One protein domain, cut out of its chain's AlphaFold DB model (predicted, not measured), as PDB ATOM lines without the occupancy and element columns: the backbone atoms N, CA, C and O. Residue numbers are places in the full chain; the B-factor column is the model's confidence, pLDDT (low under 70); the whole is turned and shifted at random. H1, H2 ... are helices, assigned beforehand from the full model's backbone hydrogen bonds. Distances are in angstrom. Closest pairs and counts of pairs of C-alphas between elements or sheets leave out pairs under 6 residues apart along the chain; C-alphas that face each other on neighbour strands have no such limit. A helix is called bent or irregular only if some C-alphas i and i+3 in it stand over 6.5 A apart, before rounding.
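Overview. This is residues 78 to 169 of the 180 residues of the protein "Bacitracin resistance protein" of [Clostridium] asparagiforme DSM 15981 (UniProt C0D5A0). A long helix, H1, runs along one side of a flat, open frame, with the shorter H3 packed along it and H2 set off on the other side. From its tight link with H1, H2 slants away from the other two helices, and the long link of residues 135 to 151 leads back to H3 round an empty gap; residues 123 to 146, of which 123 to 134 belong to H2, stand free of the rest. The printed part has 92 residues with three named helices in the order H1, H2, H3 and no named strand; the class is all helix. The whole is loose, with a radius of gyration of the C-alphas of 16.3 A, and its C-alphas span 48 by 34 by 16 A.

Arrangement. Start with H1, residues 78 to 113, and look near residue 107 for a kink of 76 degrees; the helix is irregular there, with C-alphas 104 and 107 8.0 A apart, and its line is a rough one. Next comes H2, residues 116 to 134, which is close to but not clearly touching H1: the closest C-alphas, those of Leu 113 and Val 119, are 8.0 A apart. H1 and H2 run opposite ways at a shallow tilt of 34 degrees, only just short of steep. Go on to H3, residues 152 to 166, which touches H1, the closest C-alphas being those of Ala 94 and Gly 159, 3.9 A apart. H1 and H3 run the same way at a shallow tilt of 34.8 degrees, only just short of steep. H2 and H3 are apart. In H2 every O i to N i+4 pair is within hydrogen-bond range, against 28 of 32 in H1 and 8 of 11 in H3.

Along the chain. Find C-alpha 78 at (171.015, 206.401, 197.527); from there H1 runs through 36 residues to C-alpha 113 at (160.140, 216.203, 240.939), 45.8 A from first to last C-alpha. H2 covers residues 116 to 134, 26.9 A from first to last C-alpha. H3 covers residues 152 to 166, 22.5 A long by the same measure, and ends at C-alpha 166 at (159.869, 214.412, 232.384).

Size, cuts and confidence. Look at Ser 78 and Tyr 117 for the two C-alphas farthest apart, 50.1 A. The printed part has no cut. The link from H1 to H2 is tight, with 2 residues, and the link from H2 to H3 is long, with 17 residues, 135 to 151. The mean pLDDT of the printed part is 80.4, and the model's confidence is under 70 at residue 114, residues 137 to 148 and residues 166 to 169.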
ATOM      1  N   SER A  78     170.610 207.479 196.605       86.50
ATOM      2  CA  SER A  78     171.015 206.401 197.527       86.50
ATOM      3  C   SER A  78     171.729 206.934 198.777       86.50
ATOM      4  O   SER A  78     171.327 206.619 199.890       86.50
ATOM      5  N   ARG A  79     172.673 207.874 198.613       85.75
ATOM      6  CA  ARG A  79     173.371 208.516 199.744       85.75
ATOM      7  C   ARG A  79     172.425 209.266 200.691       85.75
ATOM      8  O   ARG A  79     172.623 209.250 201.901       85.75
ATOM      9  N   GLN A  80     171.396 209.932 200.163       86.69
ATOM     10  CA  GLN A  80     170.398 210.622 200.993       86.69
ATOM     11  C   GLN A  80     169.493 209.636 201.737       86.69
ATOM     12  O   GLN A  80     169.089 209.917 202.866       86.69
ATOM     13  N   ARG A  81     169.176 208.486 201.131       87.75
ATOM     14  CA  ARG A  81     168.435 207.408 201.800       87.75
ATOM     15  C   ARG A  81     169.240 206.821 202.955       87.75
ATOM     16  O   ARG A  81     168.702 206.732 204.052       87.75
ATOM     17  N   ASP A  82     170.520 206.533 202.742       87.94
ATOM     18  CA  ASP A  82     171.411 206.015 203.789       87.94
ATOM     19  C   ASP A  82     171.550 207.013 204.944       87.94
ATOM     20  O   ASP A  82     171.419 206.650 206.111       87.94
ATOM     21  N   ALA A  83     171.697 208.305 204.630       87.44
ATOM     22  CA  ALA A  83     171.695 209.364 205.636       87.44
ATOM     23  C   ALA A  83     170.363 209.455 206.406       87.44
ATOM     24  O   ALA A  83     170.364 209.757 207.599       87.44
ATOM     25  N   THR A  84     169.233 209.178 205.748       89.50
ATOM     26  CA  THR A  84     167.914 209.135 206.404       89.50
ATOM     27  C   THR A  84     167.826 207.949 207.362       89.50
ATOM     28  O   THR A  84     167.395 208.123 208.496       89.50
ATOM     29  N   TRP A  85     168.292 206.766 206.960       90.62
ATOM     30  CA  TRP A  85     168.346 205.599 207.844       90.62
ATOM     31  C   TRP A  85     169.270 205.814 209.041       90.62
ATOM     32  O   TRP A  85     168.894 205.521 210.173       90.62
ATOM     33  N   ALA A  86     170.444 206.405 208.816       89.81
ATOM     34  CA  ALA A  86     171.353 206.776 209.893       89.81
ATOM     35  C   ALA A  86     170.705 207.774 210.869       89.81
ATOM     36  O   ALA A  86     170.911 207.669 212.076       89.81
ATOM     37  N   LEU A  87     169.906 208.725 210.371       89.88
ATOM     38  CA  LEU A  87     169.135 209.641 211.214       89.88
ATOM     39  C   LEU A  87     168.094 208.894 212.059       89.88
ATOM     40  O   LEU A  87     168.008 209.151 213.253       89.88
ATOM     41  N   TRP A  88     167.353 207.948 211.478       92.00
ATOM     42  CA  TRP A  88     166.375 207.133 212.213       92.00
ATOM     43  C   TRP A  88     167.028 206.318 213.330       92.00
ATOM     44  O   TRP A  88     166.535 206.324 214.452       92.00
ATOM     45  N   ILE A  89     168.172 205.683 213.057       91.94
ATOM     46  CA  ILE A  89     168.931 204.948 214.080       91.94
ATOM     47  C   ILE A  89     169.337 205.885 215.222       91.94
ATOM     48  O   ILE A  89     169.176 205.538 216.388       91.94
ATOM     49  N   LYS A  90     169.820 207.094 214.908       91.50
ATOM     50  CA  LYS A  90     170.178 208.090 215.929       91.50
ATOM     51  C   LYS A  90     168.974 208.536 216.754       91.50
ATOM     52  O   LYS A  90     169.120 208.674 217.961       91.50
ATOM     53  N   ILE A  91     167.812 208.735 216.131       91.31
ATOM     54  CA  ILE A  91     166.568 209.070 216.841       91.31
ATOM     55  C   ILE A  91     166.199 207.939 217.803       91.31
ATOM     56  O   ILE A  91     165.968 208.204 218.975       91.31
ATOM     57  N   VAL A  92     166.223 206.684 217.347       93.44
ATOM     58  CA  VAL A  92     165.953 205.527 218.215       93.44
ATOM     59  C   VAL A  92     166.932 205.491 219.388       93.44
ATOM     60  O   VAL A  92     166.499 205.379 220.529       93.44
ATOM     61  N   VAL A  93     168.235 205.658 219.141       93.75
ATOM     62  CA  VAL A  93     169.246 205.686 220.211       93.75
ATOM     63  C   VAL A  93     169.036 206.849 221.182       93.75
ATOM     64  O   VAL A  93     169.241 206.663 222.377       93.75
ATOM     65  N   ALA A  94     168.601 208.018 220.708       92.31
ATOM     66  CA  ALA A  94     168.248 209.136 221.578       92.31
ATOM     67  C   ALA A  94     166.994 208.836 222.421       92.31
ATOM     68  O   ALA A  94     166.955 209.155 223.601       92.31
ATOM     69  N   CYS A  95     165.993 208.149 221.873       92.56
ATOM     70  CA  CYS A  95     164.784 207.812 222.627       92.56
ATOM     71  C   CYS A  95     165.005 206.719 223.686       92.56
ATOM     72  O   CYS A  95     164.272 206.688 224.672       92.56
ATOM     73  N   VAL A  96     165.987 205.824 223.509       93.69
ATOM     74  CA  VAL A  96     166.198 204.668 224.403       93.69
ATOM     75  C   VAL A  96     166.411 205.073 225.871       93.69
ATOM     76  O   VAL A  96     165.677 204.553 226.708       93.69
ATOM     77  N   PRO A  97     167.337 205.987 226.230       91.31
ATOM     78  CA  PRO A  97     167.522 206.380 227.626       91.31
ATOM     79  C   PRO A  97     166.266 206.974 228.257       91.31
ATOM     80  O   PRO A  97     165.915 206.594 229.369       91.31
ATOM     81  N   ALA A  98     165.570 207.857 227.537       88.25
ATOM     82  CA  ALA A  98     164.346 208.485 228.019       88.25
ATOM     83  C   ALA A  98     163.209 207.470 228.204       88.25
ATOM     84  O   ALA A  98     162.495 207.545 229.195       88.25
ATOM     85  N   ALA A  99     163.066 206.496 227.302       88.69
ATOM     86  CA  ALA A  99     162.067 205.436 227.435       88.69
ATOM     87  C   ALA A  99     162.389 204.486 228.600       88.69
ATOM     88  O   ALA A  99     161.510 204.156 229.385       88.69
ATOM     89  N   VAL A 100     163.649 204.065 228.735       92.06
ATOM     90  CA  VAL A 100     164.071 203.147 229.802       92.06
ATOM     91  C   VAL A 100     163.973 203.820 231.168       92.06
ATOM     92  O   VAL A 100     163.358 203.268 232.074       92.06
ATOM     93  N   LEU A 101     164.552 205.011 231.326       88.88
ATOM     94  CA  LEU A 101     164.531 205.724 232.602       88.88
ATOM     95  C   LEU A 101     163.149 206.284 232.920       88.88
ATOM     96  O   LEU A 101     162.767 206.250 234.080       88.88
ATOM     97  N   GLY A 102     162.389 206.724 231.914       83.69
ATOM     98  CA  GLY A 102     160.993 207.120 232.087       83.69
ATOM     99  C   GLY A 102     160.164 205.984 232.673       83.69
ATOM    100  O   GLY A 102     159.527 206.178 233.692       83.69
ATOM    101  N   LEU A 103     160.259 204.770 232.121       86.19
ATOM    102  CA  LEU A 103     159.508 203.616 232.636       86.19
ATOM    103  C   LEU A 103     160.010 203.097 233.992       86.19
ATOM    104  O   LEU A 103     159.223 202.567 234.766       86.19
ATOM    105  N   LEU A 104     161.315 203.187 234.270       88.25
ATOM    106  CA  LEU A 104     161.897 202.666 235.514       88.25
ATOM    107  C   LEU A 104     161.795 203.639 236.693       88.25
ATOM    108  O   LEU A 104     161.804 203.196 237.838       88.25
ATOM    109  N   LEU A 105     161.779 204.946 236.422       85.81
ATOM    110  CA  LEU A 105     161.821 205.996 237.439       85.81
ATOM    111  C   LEU A 105     160.532 206.819 237.502       85.81
ATOM    112  O   LEU A 105     160.524 207.788 238.254       85.81
ATOM    113  N   ASP A 106     159.480 206.458 236.760       79.94
ATOM    114  CA  ASP A 106     158.227 207.226 236.669       79.94
ATOM    115  C   ASP A 106     157.686 207.599 238.057       79.94
ATOM    116  O   ASP A 106     157.670 208.773 238.426       79.94
ATOM    117  N   ASP A 107     157.416 206.585 238.889       81.38
ATOM    118  CA  ASP A 107     156.882 206.752 240.245       81.38
ATOM    119  C   ASP A 107     157.795 207.619 241.130       81.38
ATOM    120  O   ASP A 107     157.343 208.439 241.933       81.38
ATOM    121  N   TRP A 108     159.114 207.445 240.998       83.94
ATOM    122  CA  TRP A 108     160.085 208.196 241.794       83.94
ATOM    123  C   TRP A 108     160.153 209.664 241.360       83.94
ATOM    124  O   TRP A 108     160.226 210.553 242.217       83.94
ATOM    125  N   MET A 109     160.126 209.916 240.048       79.12
ATOM    126  CA  MET A 109     160.122 211.257 239.474       79.12
ATOM    127  C   MET A 109     158.834 211.995 239.818       79.12
ATOM    128  O   MET A 109     158.899 213.152 240.228       79.12
ATOM    129  N   GLU A 110     157.682 211.335 239.725       74.56
ATOM    130  CA  GLU A 110     156.402 211.921 240.116       74.56
ATOM    131  C   GLU A 110     156.401 212.299 241.605       74.56
ATOM    132  O   GLU A 110     156.065 213.428 241.963       74.56
ATOM    133  N   ALA A 111     156.897 211.418 242.478       78.81
ATOM    134  CA  ALA A 111     156.926 211.676 243.916       78.81
ATOM    135  C   ALA A 111     157.848 212.841 244.337       78.81
ATOM    136  O   ALA A 111     157.558 213.522 245.322       78.81
ATOM    137  N   HIS A 112     158.962 213.077 243.633       80.06
ATOM    138  CA  HIS A 112     159.999 214.021 244.087       80.06
ATOM    139  C   HIS A 112     160.150 215.271 243.217       80.06
ATOM    140  O   HIS A 112     160.662 216.287 243.693       80.06
ATOM    141  N   LEU A 113     159.756 215.211 241.945       74.31
ATOM    142  CA  LEU A 113     160.140 216.203 240.939       74.31
ATOM    143  C   LEU A 113     158.939 216.954 240.345       74.31
ATOM    144  O   LEU A 113     159.128 218.021 239.760       74.31
ATOM    145  N   PHE A 114     157.709 216.481 240.572       69.88
ATOM    146  CA  PHE A 114     156.474 217.177 240.193       69.88
ATOM    147  C   PHE A 114     156.113 218.273 241.210       69.88
ATOM    148  O   PHE A 114     155.092 218.239 241.894       69.88
ATOM    149  N   ASN A 115     156.959 219.302 241.300       72.44
ATOM    150  CA  ASN A 115     156.701 220.494 242.106       72.44
ATOM    151  C   ASN A 115     156.978 221.765 241.290       72.44
ATOM    152  O   ASN A 115     158.004 221.871 240.619       72.44
ATOM    153  N   ALA A 116     156.086 222.757 241.382       73.56
ATOM    154  CA  ALA A 116     156.221 224.052 240.714       73.56
ATOM    155  C   ALA A 116     157.584 224.728 240.969       73.56
ATOM    156  O   ALA A 116     158.149 225.321 240.051       73.56
ATOM    157  N   TYR A 117     158.152 224.589 242.174       80.06
ATOM    158  CA  TYR A 117     159.483 225.125 242.488       80.06
ATOM    159  C   TYR A 117     160.598 224.449 241.681       80.06
ATOM    160  O   TYR A 117     161.506 225.130 241.207       80.06
ATOM    161  N   VAL A 118     160.520 223.127 241.488       79.44
ATOM    162  CA  VAL A 118     161.494 222.356 240.696       79.44
ATOM    163  C   VAL A 118     161.400 222.755 239.226       79.44
ATOM    164  O   VAL A 118     162.420 223.045 238.606       79.44
ATOM    165  N   VAL A 119     160.182 222.866 238.687       75.25
ATOM    166  CA  VAL A 119     159.954 223.306 237.301       75.25
ATOM    167  C   VAL A 119     160.500 224.718 237.071       75.25
ATOM    168  O   VAL A 119     161.232 224.944 236.108       75.25
ATOM    169  N   ALA A 120     160.208 225.661 237.971       80.88
ATOM    170  CA  ALA A 120     160.717 227.029 237.879       80.88
ATOM    171  C   ALA A 120     162.253 227.080 237.944       80.88
ATOM    172  O   ALA A 120     162.884 227.761 237.133       80.88
ATOM    173  N   ALA A 121     162.865 226.325 238.862       84.12
ATOM    174  CA  ALA A 121     164.318 226.226 238.963       84.12
ATOM    175  C   ALA A 121     164.938 225.654 237.679       84.12
ATOM    176  O   ALA A 121     165.913 226.212 237.175       84.12
ATOM    177  N   MET A 122     164.351 224.599 237.103       80.25
ATOM    178  CA  MET A 122     164.828 224.011 235.849       80.25
ATOM    179  C   MET A 122     164.730 224.986 234.675       80.25
ATOM    180  O   MET A 122     165.682 225.084 233.905       80.25
ATOM    181  N   LEU A 123     163.644 225.761 234.553       79.62
ATOM    182  CA  LEU A 123     163.523 226.798 233.517       79.62
ATOM    183  C   LEU A 123     164.632 227.853 233.627       79.62
ATOM    184  O   LEU A 123     165.218 228.235 232.614       79.62
ATOM    185  N   ILE A 124     164.967 228.283 234.847       86.38
ATOM    186  CA  ILE A 124     166.073 229.220 235.088       86.38
ATOM    187  C   ILE A 124     167.410 228.575 234.712       86.38
ATOM    188  O   ILE A 124     168.200 229.184 233.989       86.38
ATOM    189  N   ILE A 125     167.660 227.342 235.162       86.62
ATOM    190  CA  ILE A 125     168.897 226.607 234.865       86.62
ATOM    191  C   ILE A 125     169.076 226.448 233.352       86.62
ATOM    192  O   ILE A 125     170.152 226.741 232.837       86.62
ATOM    193  N   TYR A 126     168.028 226.043 232.627       81.94
ATOM    194  CA  TYR A 126     168.069 225.926 231.170       81.94
ATOM    195  C   TYR A 126     168.281 227.273 230.487       81.94
ATOM    196  O   TYR A 126     169.105 227.355 229.580       81.94
ATOM    197  N   GLY A 127     167.602 228.330 230.938       85.31
ATOM    198  CA  GLY A 127     167.802 229.678 230.412       85.31
ATOM    199  C   GLY A 127     169.254 230.140 230.550       85.31
ATOM    200  O   GLY A 127     169.856 230.602 229.582       85.31
ATOM    201  N   VAL A 128     169.860 229.937 231.724       89.19
ATOM    202  CA  VAL A 128     171.279 230.250 231.962       89.19
ATOM    203  C   VAL A 128     172.186 229.377 231.096       89.19
ATOM    204  O   VAL A 128     173.117 229.889 230.476       89.19
ATOM    205  N   LEU A 129     171.919 228.071 231.014       86.25
ATOM    206  CA  LEU A 129     172.712 227.146 230.208       86.25
ATOM    207  C   LEU A 129     172.675 227.519 228.722       86.25
ATOM    208  O   LEU A 129     173.723 227.497 228.078       86.25
ATOM    209  N   PHE A 130     171.519 227.927 228.190       83.19
ATOM    210  CA  PHE A 130     171.410 228.426 226.820       83.19
ATOM    211  C   PHE A 130     172.272 229.664 226.593       83.19
ATOM    212  O   PHE A 130     173.058 229.669 225.648       83.19
ATOM    213  N   ILE A 131     172.210 230.657 227.486       85.38
ATOM    214  CA  ILE A 131     173.035 231.872 227.388       85.38
ATOM    215  C   ILE A 131     174.530 231.523 227.420       85.38
ATOM    216  O   ILE A 131     175.320 232.064 226.646       85.38
ATOM    217  N   LEU A 132     174.941 230.598 228.294       87.12
ATOM    218  CA  LEU A 132     176.337 230.162 228.391       87.12
ATOM    219  C   LEU A 132     176.810 229.432 227.128       87.12
ATOM    220  O   LEU A 132     177.941 229.648 226.686       87.12
ATOM    221  N   VAL A 133     175.967 228.570 226.551       83.25
ATOM    222  CA  VAL A 133     176.273 227.848 225.308       83.25
ATOM    223  C   VAL A 133     176.337 228.812 224.126       83.25
ATOM    224  O   VAL A 133     177.295 228.747 223.358       83.25
ATOM    225  N   GLU A 134     175.377 229.728 224.008       80.81
ATOM    226  CA  GLU A 134     175.322 230.739 222.946       80.81
ATOM    227  C   GLU A 134     176.534 231.679 222.988       80.81
ATOM    228  O   GLU A 134     177.155 231.949 221.961       80.81
ATOM    229  N   ASN A 135     176.946 232.116 224.180       81.38
ATOM    230  CA  ASN A 135     178.107 232.991 224.356       81.38
ATOM    231  C   ASN A 135     179.458 232.251 224.208       81.38
ATOM    232  O   ASN A 135     180.535 232.859 224.203       81.38
ATOM    233  N   SER A 136     179.442 230.920 224.086       76.50
ATOM    234  CA  SER A 136     180.653 230.125 223.918       76.50
ATOM    235  C   SER A 136     181.118 230.121 222.460       76.50
ATOM    236  O   SER A 136     180.567 229.443 221.595       76.50
ATOM    237  N   ARG A 137     182.248 230.793 222.194       64.94
ATOM    238  CA  ARG A 137     182.913 230.819 220.871       64.94
ATOM    239  C   ARG A 137     183.326 229.433 220.349       64.94
ATOM    240  O   ARG A 137     183.665 229.314 219.176       64.94
ATOM    241  N   ARG A 138     183.294 228.381 221.184       60.44
ATOM    242  CA  ARG A 138     183.583 226.993 220.769       60.44
ATOM    243  C   ARG A 138     182.619 226.471 219.705       60.44
ATOM    244  O   ARG A 138     183.034 225.650 218.897       60.44
ATOM    245  N   TYR A 139     181.377 226.950 219.684       57.94
ATOM    246  CA  TYR A 139     180.374 226.523 218.704       57.94
ATOM    247  C   TYR A 139     180.291 227.443 217.479       57.94
ATOM    248  O   TYR A 139     179.645 227.096 216.496       57.94
ATOM    249  N   ALA A 140     181.007 228.574 217.479       55.81
ATOM    250  CA  ALA A 140     181.053 229.484 216.333       55.81
ATOM    251  C   ALA A 140     181.744 228.867 215.096       55.81
ATOM    252  O   ALA A 140     181.484 229.297 213.979       55.81
ATOM    253  N   ASN A 141     182.587 227.842 215.292       50.44
ATOM    254  CA  ASN A 141     183.354 227.157 214.240       50.44
ATOM    255  C   ASN A 141     183.103 225.638 214.185       50.44
ATOM    256  O   ASN A 141     183.911 224.899 213.628       50.44
ATOM    257  N   SER A 142     182.037 225.121 214.803       54.69
ATOM    258  CA  SER A 142     181.788 223.676 214.774       54.69
ATOM    259  C   SER A 142     181.281 223.230 213.396       54.69
ATOM    260  O   SER A 142     180.160 223.554 213.015       54.69
ATOM    261  N   ASP A 143     182.080 222.418 212.694       51.34
ATOM    262  CA  ASP A 143     181.816 221.805 211.372       51.34
ATOM    263  C   ASP A 143     180.579 220.879 211.304       51.34
ATOM    264  O   ASP A 143     180.262 220.310 210.257       51.34
ATOM    265  N   LEU A 144     179.837 220.731 212.404       52.66
ATOM    266  CA  LEU A 144     178.573 219.998 212.495       52.66
ATOM    267  C   LEU A 144     177.422 220.803 211.866       52.66
ATOM    268  O   LEU A 144     176.407 221.077 212.499       52.66
ATOM    269  N   GLN A 145     177.553 221.182 210.595       56.56
ATOM    270  CA  GLN A 145     176.522 221.960 209.897       56.56
ATOM    271  C   GLN A 145     175.325 221.112 209.443       56.56
ATOM    272  O   GLN A 145     174.312 221.645 208.988       56.56
ATOM    273  N   LYS A 146     175.412 219.777 209.538       64.88
ATOM    274  CA  LYS A 146     174.342 218.866 209.113       64.88
ATOM    275  C   LYS A 146     173.991 217.880 210.218       64.88
ATOM    276  O   LYS A 146     174.845 217.147 210.700       64.88
ATOM    277  N   VAL A 147     172.695 217.752 210.505       65.44
ATOM    278  CA  VAL A 147     172.124 216.775 211.458       65.44
ATOM    279  C   VAL A 147     172.600 215.336 211.170       65.44
ATOM    280  O   VAL A 147     172.819 214.533 212.075       65.44
ATOM    281  N   GLY A 148     172.861 215.013 209.898       65.19
ATOM    282  CA  GLY A 148     173.413 213.718 209.484       65.19
ATOM    283  C   GLY A 148     174.831 213.418 209.997       65.19
ATOM    284  O   GLY A 148     175.200 212.249 210.058       65.19
ATOM    285  N   GLN A 149     175.604 214.423 210.416       73.75
ATOM    286  CA  GLN A 149     176.986 214.279 210.899       73.75
ATOM    287  C   GLN A 149     177.086 214.108 212.420       73.75
ATOM    288  O   GLN A 149     178.168 213.827 212.923       73.75
ATOM    289  N   ILE A 150     175.971 214.221 213.152       80.75
ATOM    290  CA  ILE A 150     175.957 214.067 214.613       80.75
ATOM    291  C   ILE A 150     176.440 212.652 214.989       80.75
ATOM    292  O   ILE A 150     175.843 211.680 214.511       80.75
ATOM    293  N   PRO A 151     177.489 212.494 215.815       86.56
ATOM    294  CA  PRO A 151     177.936 211.186 216.283       86.56
ATOM    295  C   PRO A 151     176.838 210.450 217.060       86.56
ATOM    296  O   PRO A 151     176.043 211.067 217.766       86.56
ATOM    297  N   ILE A 152     176.826 209.116 216.993       87.62
ATOM    298  CA  ILE A 152     175.852 208.298 217.740       87.62
ATOM    299  C   ILE A 152     175.951 208.524 219.260       87.62
ATOM    300  O   ILE A 152     174.941 208.542 219.952       87.62
ATOM    301  N   GLN A 153     177.162 208.787 219.760       88.19
ATOM    302  CA  GLN A 153     177.417 209.137 221.158       88.19
ATOM    303  C   GLN A 153     176.695 210.428 221.553       88.19
ATOM    304  O   GLN A 153     176.073 210.496 222.605       88.19
ATOM    305  N   THR A 154     176.719 211.442 220.685       86.38
ATOM    306  CA  THR A 154     175.989 212.692 220.910       86.38
ATOM    307  C   THR A 154     174.481 212.455 220.923       86.38
ATOM    308  O   THR A 154     173.807 213.010 221.780       86.38
ATOM    309  N   ALA A 155     173.951 211.598 220.043       88.81
ATOM    310  CA  ALA A 155     172.533 211.224 220.065       88.81
ATOM    311  C   ALA A 155     172.133 210.535 221.383       88.81
ATOM    312  O   ALA A 155     171.100 210.865 221.956       88.81
ATOM    313  N   PHE A 156     172.981 209.651 221.911       91.00
ATOM    314  CA  PHE A 156     172.767 209.038 223.222       91.00
ATOM    315  C   PHE A 156     172.774 210.071 224.360       91.00
ATOM    316  O   PHE A 156     171.880 210.055 225.201       91.00
ATOM    317  N   TYR A 157     173.731 211.007 224.371       89.38
ATOM    318  CA  TYR A 157     173.748 212.080 225.370       89.38
ATOM    319  C   TYR A 157     172.516 212.978 225.272       89.38
ATOM    320  O   TYR A 157     171.943 213.308 226.304       89.38
ATOM    321  N   ILE A 158     172.065 213.317 224.058       88.25
ATOM    322  CA  ILE A 158     170.785 214.015 223.855       88.25
ATOM    323  C   ILE A 158     169.657 213.225 224.525       88.25
ATOM    324  O   ILE A 158     168.889 213.810 225.279       88.25
ATOM    325  N   GLY A 159     169.610 211.905 224.337       89.19
ATOM    326  CA  GLY A 159     168.650 211.027 225.004       89.19
ATOM    327  C   GLY A 159     168.705 211.055 226.530       89.19
ATOM    328  O   GLY A 159     167.673 211.108 227.191       89.19
ATOM    329  N   MET A 160     169.905 211.085 227.109       88.31
ATOM    330  CA  MET A 160     170.079 211.254 228.557       88.31
ATOM    331  C   MET A 160     169.539 212.605 229.037       88.31
ATOM    332  O   MET A 160     168.898 212.672 230.081       88.31
ATOM    333  N   PHE A 161     169.742 213.678 228.267       86.44
ATOM    334  CA  PHE A 161     169.148 214.981 228.569       86.44
ATOM    335  C   PHE A 161     167.626 214.997 228.366       86.44
ATOM    336  O   PHE A 161     166.945 215.724 229.082       86.44
ATOM    337  N   GLN A 162     167.076 214.184 227.456       85.62
ATOM    338  CA  GLN A 162     165.623 214.043 227.283       85.62
ATOM    339  C   GLN A 162     164.936 213.450 228.517       85.62
ATOM    340  O   GLN A 162     163.765 213.715 228.735       85.62
ATOM    341  N   VAL A 163     165.639 212.717 229.384       82.75
ATOM    342  CA  VAL A 163     165.071 212.262 230.669       82.75
ATOM    343  C   VAL A 163     164.601 213.454 231.509       82.75
ATOM    344  O   VAL A 163     163.576 213.389 232.173       82.75
ATOM    345  N   LEU A 164     165.301 214.585 231.414       75.62
ATOM    346  CA  LEU A 164     164.951 215.805 232.134       75.62
ATOM    347  C   LEU A 164     163.660 216.454 231.598       75.62
ATOM    348  O   LEU A 164     163.071 217.286 232.273       75.62
ATOM    349  N   THR A 165     163.153 216.089 230.414       72.81
ATOM    350  CA  THR A 165     161.858 216.627 229.951       72.81
ATOM    351  C   THR A 165     160.675 216.049 230.723       72.81
ATOM    352  O   THR A 165     159.577 216.588 230.633       72.81
ATOM    353  N   TRP A 166     160.886 214.980 231.498       67.19
ATOM    354  CA  TRP A 166     159.869 214.412 232.384       67.19
ATOM    355  C   TRP A 166     159.581 215.288 233.612       67.19
ATOM    356  O   TRP A 166     158.604 215.036 234.312       67.19
ATOM    357  N   PHE A 167     160.358 216.354 233.852       63.97
ATOM    358  CA  PHE A 167     160.024 217.386 234.835       63.97
ATOM    359  C   PHE A 167     158.793 218.180 234.387       63.97
ATOM    360  O   PHE A 167     158.894 219.265 233.811       63.97
ATOM    361  N   ARG A 168     157.606 217.638 234.644       61.91
ATOM    362  CA  ARG A 168     156.341 218.306 234.366       61.91
ATOM    363  C   ARG A 168     155.777 218.888 235.657       61.91
ATOM    364  O   ARG A 168     155.927 218.326 236.737       61.91
ATOM    365  N   ALA A 169     155.129 220.046 235.547       52.81
ATOM    366  CA  ALA A 169     154.347 220.576 236.655       52.81
ATOM    367  C   ALA A 169     153.211 219.593 236.986       52.81
ATOM    368  O   ALA A 169     152.610 219.047 236.052       52.81
TER     369      ALA A 169